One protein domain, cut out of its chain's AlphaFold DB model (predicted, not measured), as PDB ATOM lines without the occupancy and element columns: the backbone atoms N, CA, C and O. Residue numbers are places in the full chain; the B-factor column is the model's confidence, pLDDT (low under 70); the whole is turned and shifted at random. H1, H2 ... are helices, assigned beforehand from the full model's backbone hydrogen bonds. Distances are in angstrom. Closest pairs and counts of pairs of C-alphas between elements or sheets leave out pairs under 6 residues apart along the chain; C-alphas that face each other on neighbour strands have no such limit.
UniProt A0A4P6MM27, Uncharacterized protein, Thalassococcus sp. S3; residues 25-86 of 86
ATOM      1  N   GLY A  25     239.912 201.500 214.244       72.44
ATOM      2  CA  GLY A  25     240.531 202.637 213.564       72.44
ATOM      3  C   GLY A  25     242.053 202.623 213.636       72.44
ATOM      4  O   GLY A  25     242.707 202.845 212.624       72.44
ATOM      5  N   GLY A  26     242.616 202.278 214.791       70.75
ATOM      6  CA  GLY A  26     244.056 202.143 214.995       70.75
ATOM      7  C   GLY A  26     244.694 200.996 214.217       70.75
ATOM      8  O   GLY A  26     245.850 201.079 213.810       70.75
ATOM      9  N   LEU A  27     243.931 199.932 213.942       71.06
ATOM     10  CA  LEU A  27     244.380 198.852 213.060       71.06
ATOM     11  C   LEU A  27     244.443 199.291 211.585       71.06
ATOM     12  O   LEU A  27     245.104 198.644 210.768       71.06
ATOM     13  N   TRP A  28     243.755 200.377 211.231       71.12
ATOM     14  CA  TRP A  28     243.673 200.892 209.871       71.12
ATOM     15  C   TRP A  28     244.773 201.932 209.621       71.12
ATOM     16  O   TRP A  28     244.558 203.143 209.664       71.12
ATOM     17  N   ILE A  29     245.981 201.449 209.325       57.12
ATOM     18  CA  ILE A  29     247.110 202.300 208.925       57.12
ATOM     19  C   ILE A  29     246.713 203.161 207.713       57.12
ATOM     20  O   ILE A  29     246.471 202.650 206.619       57.12
ATOM     21  N   GLY A  30     246.628 204.478 207.929       62.91
ATOM     22  CA  GLY A  30     246.367 205.479 206.891       62.91
ATOM     23  C   GLY A  30     244.977 206.125 206.895       62.91
ATOM     24  O   GLY A  30     244.753 207.021 206.082       62.91
ATOM     25  N   ARG A  31     244.059 205.737 207.792       63.47
ATOM     26  CA  ARG A  31     242.752 206.403 207.954       63.47
ATOM     27  C   ARG A  31     242.662 207.036 209.340       63.47
ATOM     28  O   ARG A  31     243.116 206.439 210.310       63.47
ATOM     29  N   SER A  32     242.123 208.251 209.447       64.44
ATOM     30  CA  SER A  32     242.041 208.901 210.755       64.44
ATOM     31  C   SER A  32     241.042 208.157 211.646       64.44
ATOM     32  O   SER A  32     239.977 207.719 211.200       64.44
ATOM     33  N   SER A  33     241.375 208.013 212.925       62.72
ATOM     34  CA  SER A  33     240.503 207.383 213.919       62.72
ATOM     35  C   SER A  33     239.159 208.115 214.053       62.72
ATOM     36  O   SER A  33     238.147 207.479 214.339       62.72
ATOM     37  N   SER A  34     239.106 209.418 213.756       65.19
ATOM     38  CA  SER A  34     237.862 210.200 213.726       65.19
ATOM     39  C   SER A  34     236.955 209.841 212.544       65.19
ATOM     40  O   SER A  34     235.743 209.750 212.735       65.19
ATOM     41  N   ASP A  35     237.513 209.545 211.368       70.12
ATOM     42  CA  ASP A  35     236.728 209.089 210.211       70.12
ATOM     43  C   ASP A  35     236.131 207.698 210.450       70.12
ATOM     44  O   ASP A  35     234.987 207.432 210.091       70.12
ATOM     45  N   VAL A  36     236.883 206.808 211.105       68.75
ATOM     46  CA  VAL A  36     236.406 205.456 211.432       68.75
ATOM     47  C   VAL A  36     235.309 205.500 212.495       68.75
ATOM     48  O   VAL A  36     234.315 204.785 212.382       68.75
ATOM     49  N   VAL A  37     235.432 206.377 213.496       68.38
ATOM     50  CA  VAL A  37     234.362 206.614 214.478       68.38
ATOM     51  C   VAL A  37     233.118 207.193 213.803       68.38
ATOM     52  O   VAL A  37     232.015 206.754 214.120       68.38
ATOM     53  N   ALA A  38     233.267 208.121 212.853       72.25
ATOM     54  CA  ALA A  38     232.144 208.683 212.103       72.25
ATOM     55  C   ALA A  38     231.446 207.626 211.224       72.25
ATOM     56  O   ALA A  38     230.216 207.529 211.243       72.25
ATOM     57  N   ASP A  39     232.213 206.774 210.539       73.50
ATOM     58  CA  ASP A  39     231.683 205.650 209.759       73.50
ATOM     59  C   ASP A  39     230.930 204.663 210.670       73.50
ATOM     60  O   ASP A  39     229.804 204.265 210.366       73.50
ATOM     61  N   ILE A  40     231.489 204.317 211.835       68.62
ATOM     62  CA  ILE A  40     230.846 203.424 212.816       68.62
ATOM     63  C   ILE A  40     229.598 204.067 213.437       68.62
ATOM     64  O   ILE A  40     228.588 203.383 213.632       68.62
ATOM     65  N   ALA A  41     229.619 205.371 213.708       72.06
ATOM     66  CA  ALA A  41     228.463 206.112 214.205       72.06
ATOM     67  C   ALA A  41     227.329 206.176 213.169       72.06
ATOM     68  O   ALA A  41     226.158 206.182 213.551       72.06
ATOM     69  N   SER A  42     227.666 206.163 211.874       77.62
ATOM     70  CA  SER A  42     226.693 206.124 210.776       77.62
ATOM     71  C   SER A  42     226.029 204.748 210.592       77.62
ATOM     72  O   SER A  42     224.964 204.647 209.979       77.62
ATOM     73  N   LEU A  43     226.628 203.684 211.142       75.88
ATOM     74  CA  LEU A  43     226.126 202.317 211.020       75.88
ATOM     75  C   LEU A  43     224.936 202.050 211.966       75.88
ATOM     76  O   LEU A  43     224.881 202.574 213.083       75.88
ATOM     77  N   PRO A  44     223.992 201.170 211.577       79.38
ATOM     78  CA  PRO A  44     222.878 200.747 212.420       79.38
ATOM     79  C   PRO A  44     223.333 200.251 213.795       79.38
ATOM     80  O   PRO A  44     224.297 199.490 213.907       79.38
ATOM     81  N   ALA A  45     222.561 200.559 214.842       77.12
ATOM     82  CA  ALA A  45     222.870 200.166 216.223       77.12
ATOM     83  C   ALA A  45     223.168 198.662 216.380       77.12
ATOM     84  O   ALA A  45     224.022 198.267 217.172       77.12
ATOM     85  N   ARG A  46     222.507 197.807 215.589       75.50
ATOM     86  CA  ARG A  46     222.740 196.356 215.589       75.50
ATOM     87  C   ARG A  46     224.144 195.983 215.101       75.50
ATOM     88  O   ARG A  46     224.746 195.070 215.655       75.50
ATOM     89  N   GLN A  47     224.672 196.693 214.105       77.75
ATOM     90  CA  GLN A  47     226.039 196.497 213.619       77.75
ATOM     91  C   GLN A  47     227.065 197.055 214.605       77.75
ATOM     92  O   GLN A  47     228.046 196.373 214.874       77.75
ATOM     93  N   GLN A  48     226.809 198.203 215.243       75.88
ATOM     94  CA  GLN A  48     227.682 198.712 216.314       75.88
ATOM     95  C   GLN A  48     227.822 197.718 217.477       75.88
ATOM     96  O   GLN A  48     228.922 197.499 217.988       75.88
ATOM     97  N   ILE A  49     226.715 197.082 217.887       78.88
ATOM     98  CA  ILE A  49     226.742 196.009 218.896       78.88
ATOM     99  C   ILE A  49     227.594 194.843 218.404       78.88
ATOM    100  O   ILE A  49     228.400 194.325 219.169       78.88
ATOM    101  N   TRP A  50     227.437 194.452 217.139       82.69
ATOM    102  CA  TRP A  50     228.182 193.343 216.558       82.69
ATOM    103  C   TRP A  50     229.692 193.613 216.540       82.69
ATOM    104  O   TRP A  50     230.460 192.780 217.015       82.69
ATOM    105  N   PHE A  51     230.117 194.802 216.098       79.19
ATOM    106  CA  PHE A  51     231.521 195.221 216.141       79.19
ATOM    107  C   PHE A  51     232.067 195.232 217.567       79.19
ATOM    108  O   PHE A  51     233.129 194.678 217.820       79.19
ATOM    109  N   THR A  52     231.312 195.783 218.519       80.00
ATOM    110  CA  THR A  52     231.724 195.802 219.932       80.00
ATOM    111  C   THR A  52     231.884 194.386 220.478       80.00
ATOM    112  O   THR A  52     232.896 194.070 221.096       80.00
ATOM    113  N   ALA A  53     230.903 193.516 220.226       82.31
ATOM    114  CA  ALA A  53     230.926 192.132 220.681       82.31
ATOM    115  C   ALA A  53     232.119 191.368 220.093       82.31
ATOM    116  O   ALA A  53     232.805 190.656 220.821       82.31
ATOM    117  N   VAL A  54     232.410 191.553 218.805       85.62
ATOM    118  CA  VAL A  54     233.542 190.881 218.161       85.62
ATOM    119  C   VAL A  54     234.886 191.420 218.606       85.62
ATOM    120  O   VAL A  54     235.774 190.613 218.868       85.62
ATOM    121  N   THR A  55     235.032 192.730 218.796       84.50
ATOM    122  CA  THR A  55     236.258 193.283 219.379       84.50
ATOM    123  C   THR A  55     236.494 192.727 220.782       84.50
ATOM    124  O   THR A  55     237.602 192.294 221.083       84.50
ATOM    125  N   LEU A  56     235.457 192.646 221.624       84.94
ATOM    126  CA  LEU A  56     235.574 192.058 222.964       84.94
ATOM    127  C   LEU A  56     235.961 190.574 222.922       84.94
ATOM    128  O   LEU A  56     236.830 190.151 223.684       84.94
ATOM    129  N   VAL A  57     235.360 189.787 222.025       89.12
ATOM    130  CA  VAL A  57     235.701 188.365 221.856       89.12
ATOM    131  C   VAL A  57     237.139 188.198 221.366       89.12
ATOM    132  O   VAL A  57     237.870 187.375 221.911       89.12
ATOM    133  N   LEU A  58     237.582 188.993 220.389       85.75
ATOM    134  CA  LEU A  58     238.964 188.971 219.903       85.75
ATOM    135  C   LEU A  58     239.954 189.342 221.005       85.75
ATOM    136  O   LEU A  58     240.928 188.623 221.209       85.75
ATOM    137  N   LEU A  59     239.689 190.419 221.750       86.00
ATOM    138  CA  LEU A  59     240.516 190.826 222.887       86.00
ATOM    139  C   LEU A  59     240.600 189.717 223.936       86.00
ATOM    140  O   LEU A  59     241.686 189.443 224.438       86.00
ATOM    141  N   PHE A  60     239.484 189.050 224.227       88.50
ATOM    142  CA  PHE A  60     239.452 187.926 225.153       88.50
ATOM    143  C   PHE A  60     240.281 186.736 224.651       88.50
ATOM    144  O   PHE A  60     241.092 186.195 225.401       88.50
ATOM    145  N   LEU A  61     240.145 186.357 223.378       89.25
ATOM    146  CA  LEU A  61     240.931 185.273 222.781       89.25
ATOM    147  C   LEU A  61     242.430 185.596 222.762       89.25
ATOM    148  O   LEU A  61     243.242 184.750 223.135       89.25
ATOM    149  N   PHE A  62     242.802 186.826 222.400       85.81
ATOM    150  CA  PHE A  62     244.190 187.281 222.466       85.81
ATOM    151  C   PHE A  62     244.721 187.300 223.895       85.81
ATOM    152  O   PHE A  62     245.859 186.898 224.112       85.81
ATOM    153  N   SER A  63     243.903 187.693 224.870       85.00
ATOM    154  CA  SER A  63     244.253 187.618 226.289       85.00
ATOM    155  C   SER A  63     244.513 186.171 226.719       85.00
ATOM    156  O   SER A  63     245.502 185.907 227.396       85.00
ATOM    157  N   LEU A  64     243.681 185.206 226.311       88.94
ATOM    158  CA  LEU A  64     243.923 183.786 226.605       88.94
ATOM    159  C   LEU A  64     245.209 183.271 225.950       88.94
ATOM    160  O   LEU A  64     245.961 182.530 226.577       88.94
ATOM    161  N   PHE A  65     245.481 183.684 224.712       87.56
ATOM    162  CA  PHE A  65     246.709 183.325 224.008       87.56
ATOM    163  C   PHE A  65     247.947 183.932 224.684       87.56
ATOM    164  O   PHE A  65     248.908 183.227 224.981       87.56
ATOM    165  N   ALA A  66     247.895 185.221 225.016       86.31
ATOM    166  CA  ALA A  66     248.933 185.932 225.752       86.31
ATOM    167  C   ALA A  66     249.194 185.309 227.130       86.31
ATOM    168  O   ALA A  66     250.349 185.200 227.542       86.31
ATOM    169  N   ALA A  67     248.145 184.835 227.812       86.69
ATOM    170  CA  ALA A  67     248.260 184.160 229.103       86.69
ATOM    171  C   ALA A  67     249.116 182.887 229.026       86.69
ATOM    172  O   ALA A  67     249.771 182.545 230.011       86.69
ATOM    173  N   GLN A  68     249.169 182.211 227.869       90.50
ATOM    174  CA  GLN A  68     250.022 181.029 227.690       90.50
ATOM    175  C   GLN A  68     251.517 181.358 227.789       90.50
ATOM    176  O   GLN A  68     252.304 180.513 228.207       90.50
ATOM    177  N   PHE A  69     251.906 182.595 227.475       87.00
ATOM    178  CA  PHE A  69     253.278 183.092 227.613       87.00
ATOM    179  C   PHE A  69     253.523 183.786 228.968       87.00
ATOM    180  O   PHE A  69     254.545 184.451 229.160       87.00
ATOM    181  N   GLY A  70     252.587 183.662 229.916       87.25
ATOM    182  CA  GLY A  70     252.679 184.252 231.250       87.25
ATOM    183  C   GLY A  70     252.685 185.787 231.246       87.25
ATOM    184  O   GLY A  70     252.032 186.437 230.428       87.25
ATOM    185  N   LEU A  71     253.428 186.385 232.184       87.81
ATOM    186  CA  LEU A  71     253.491 187.845 232.368       87.81
ATOM    187  C   LEU A  71     254.024 188.589 231.135       87.81
ATOM    188  O   LEU A  71     253.563 189.690 230.846       87.81
ATOM    189  N   ILE A  72     254.968 187.993 230.401       87.44
ATOM    190  CA  ILE A  72     255.568 188.613 229.209       87.44
ATOM    191  C   ILE A  72     254.532 188.720 228.090       87.44
ATOM    192  O   ILE A  72     254.385 189.784 227.491       87.44
ATOM    193  N   GLY A  73     253.774 187.647 227.841       85.25
ATOM    194  CA  GLY A  73     252.689 187.673 226.862       85.25
ATOM    195  C   GLY A  73     251.636 188.716 227.208       85.25
ATOM    196  O   GLY A  73     251.229 189.487 226.343       85.25
ATOM    197  N   MET A  74     251.253 188.798 228.484       87.69
ATOM    198  CA  MET A  74     250.326 189.827 228.958       87.69
ATOM    199  C   MET A  74     250.866 191.245 228.759       87.69
ATOM    200  O   MET A  74     250.130 192.104 228.281       87.69
ATOM    201  N   ALA A  75     252.140 191.498 229.060       89.12
ATOM    202  CA  ALA A  75     252.749 192.812 228.854       89.12
ATOM    203  C   ALA A  75     252.756 193.219 227.370       89.12
ATOM    204  O   ALA A  75     252.402 194.351 227.043       89.12
ATOM    205  N   LEU A  76     253.098 192.290 226.468       85.81
ATOM    206  CA  LEU A  76     253.061 192.528 225.022       85.81
ATOM    207  C   LEU A  76     251.638 192.757 224.509       85.81
ATOM    208  O   LEU A  76     251.425 193.641 223.685       85.81
ATOM    209  N   TYR A  77     250.663 192.004 225.016       86.81
ATOM    210  CA  TYR A  77     249.255 192.203 224.684       86.81
ATOM    211  C   TYR A  77     248.772 193.601 225.087       86.81
ATOM    212  O   TYR A  77     248.197 194.314 224.266       86.81
ATOM    213  N   TRP A  78     249.069 194.027 226.316       85.56
ATOM    214  CA  TRP A  78     248.740 195.372 226.790       85.56
ATOM    215  C   TRP A  78     249.419 196.456 225.951       85.56
ATOM    216  O   TRP A  78     248.755 197.405 225.538       85.56
ATOM    217  N   LEU A  79     250.712 196.305 225.652       86.56
ATOM    218  CA  LEU A  79     251.433 197.238 224.786       86.56
ATOM    219  C   LEU A  79     250.837 197.300 223.381       86.56
ATOM    220  O   LEU A  79     250.711 198.392 222.844       86.56
ATOM    221  N   GLY A  80     250.436 196.166 222.807       84.81
ATOM    222  CA  GLY A  80     249.779 196.121 221.503       84.81
ATOM    223  C   GLY A  80     248.455 196.880 221.506       84.81
ATOM    224  O   GLY A  80     248.237 197.730 220.652       84.81
ATOM    225  N   VAL A  81     247.601 196.640 222.505       83.81
ATOM    226  CA  VAL A  81     246.329 197.367 222.660       83.81
ATOM    227  C   VAL A  81     246.566 198.872 222.809       83.81
ATOM    228  O   VAL A  81     245.894 199.659 222.147       83.81
ATOM    229  N   ILE A  82     247.537 199.279 223.632       83.12
ATOM    230  CA  ILE A  82     247.884 200.694 223.819       83.12
ATOM    231  C   ILE A  82     248.427 201.293 222.521       83.12
ATOM    232  O   ILE A  82     247.987 202.365 222.142       83.12
ATOM    233  N   ALA A  83     249.331 200.606 221.824       80.88
ATOM    234  CA  ALA A  83     249.926 201.086 220.580       80.88
ATOM    235  C   ALA A  83     248.911 201.209 219.436       80.88
ATOM    236  O   ALA A  83     249.107 202.024 218.546       80.88
ATOM    237  N   ILE A  84     247.843 200.407 219.451       79.25
ATOM    238  CA  ILE A  84     246.746 200.527 218.485       79.25
ATOM    239  C   ILE A  84     245.866 201.741 218.819       79.25
ATOM    240  O   ILE A  84     245.368 202.399 217.915       79.25
ATOM    241  N   ILE A  85     245.638 202.037 220.101       74.69
ATOM    242  CA  ILE A  85     244.761 203.145 220.516       74.69
ATOM    243  C   ILE A  85     245.493 204.505 220.529       74.69
ATOM    244  O   ILE A  85     244.832 205.532 220.377       74.69
ATOM    245  N   ALA A  86     246.810 204.512 220.761       64.75
ATOM    246  CA  ALA A  86     247.658 205.703 220.905       64.75
ATOM    247  C   ALA A  86     247.871 206.463 219.588       64.75
ATOM    248  O   ALA A  86     247.852 207.714 219.656       64.75
TER     249      ALA A  86
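What this domain is: This is residues 25 to 86 of the 86 residues of an uncharacterized protein of Thalassococcus sp. S3 (UniProt A0A4P6MM27). Three helices form an open, flat frame like a loose triangle: the long helix H2 makes one side, H3 folds back from its far end as a hairpin, and the shorter H1 meets its other end at a corner. The middle of this frame is empty, and the free ends of H1 and H3 stay apart, with residues 25 to 32, which hold no named helix, before H1. The printed part has 62 residues with three named helices, in the order H1, H2, H3, and no named strand; the class is all helix. The whole is loose, with a radius of gyration of the C-alphas of 13.8 A, and spans 40 by 25 by 12 A.

Where its parts are: H2, the longest helix, has 24 residues, 45 to 68, and runs 35.1 A from C-alpha 45 at (222.870, 200.166, 216.223) to C-alpha 68 at (250.022, 181.029, 227.690). H3 has 16 residues, 70 to 85, and measures 23.1 A from its first to its last C-alpha; C-alpha 85 is at (244.761, 203.145, 220.516). H1 has 10 residues, 33 to 42, and measures 14.2 A, beginning at C-alpha 33 at (240.503, 207.383, 213.919).

How they stand to each other: H2 and H3 touch and form a helical hairpin. Their closest C-alphas are those of Ala 66 and Gly 73, 4.3 A apart. They run opposite ways at a shallow tilt of 32 degrees. H2 touches H3 with residues 62 to 67 alone, and H3 touches H2 with residues 72 to 77 alone. H1 and H2 are close but not clearly touching, with the closest C-alphas, those of Ile 40 and Gln 48, 6.7 A apart. These two run opposite ways at a steep tilt of 48 degrees. H1 and H3 are apart. Residues 41 to 47, of which 45 to 47 belong to H2, stand free, as do residues 52 to 58 of H2. In H1, H2 and H3 every O i to N i+4 pair is within hydrogen-bond range.

The domain as a whole: The two C-alphas farthest apart are those of Ser 42 and Gly 70, at 39.7 A. The first and last printed C-alphas, those of Gly 25 and Ala 86, are 10.7 A apart; Ala 86 is the chain's last residue. The printed part has no cut. The links from H1 to H2 and from H2 to H3 are both tight, with two residues and one residue between the helices. The mean pLDDT of the printed part is 79.2, and the model's confidence is under 70 at residues 29 to 34, 36 to 37, 40 and 86.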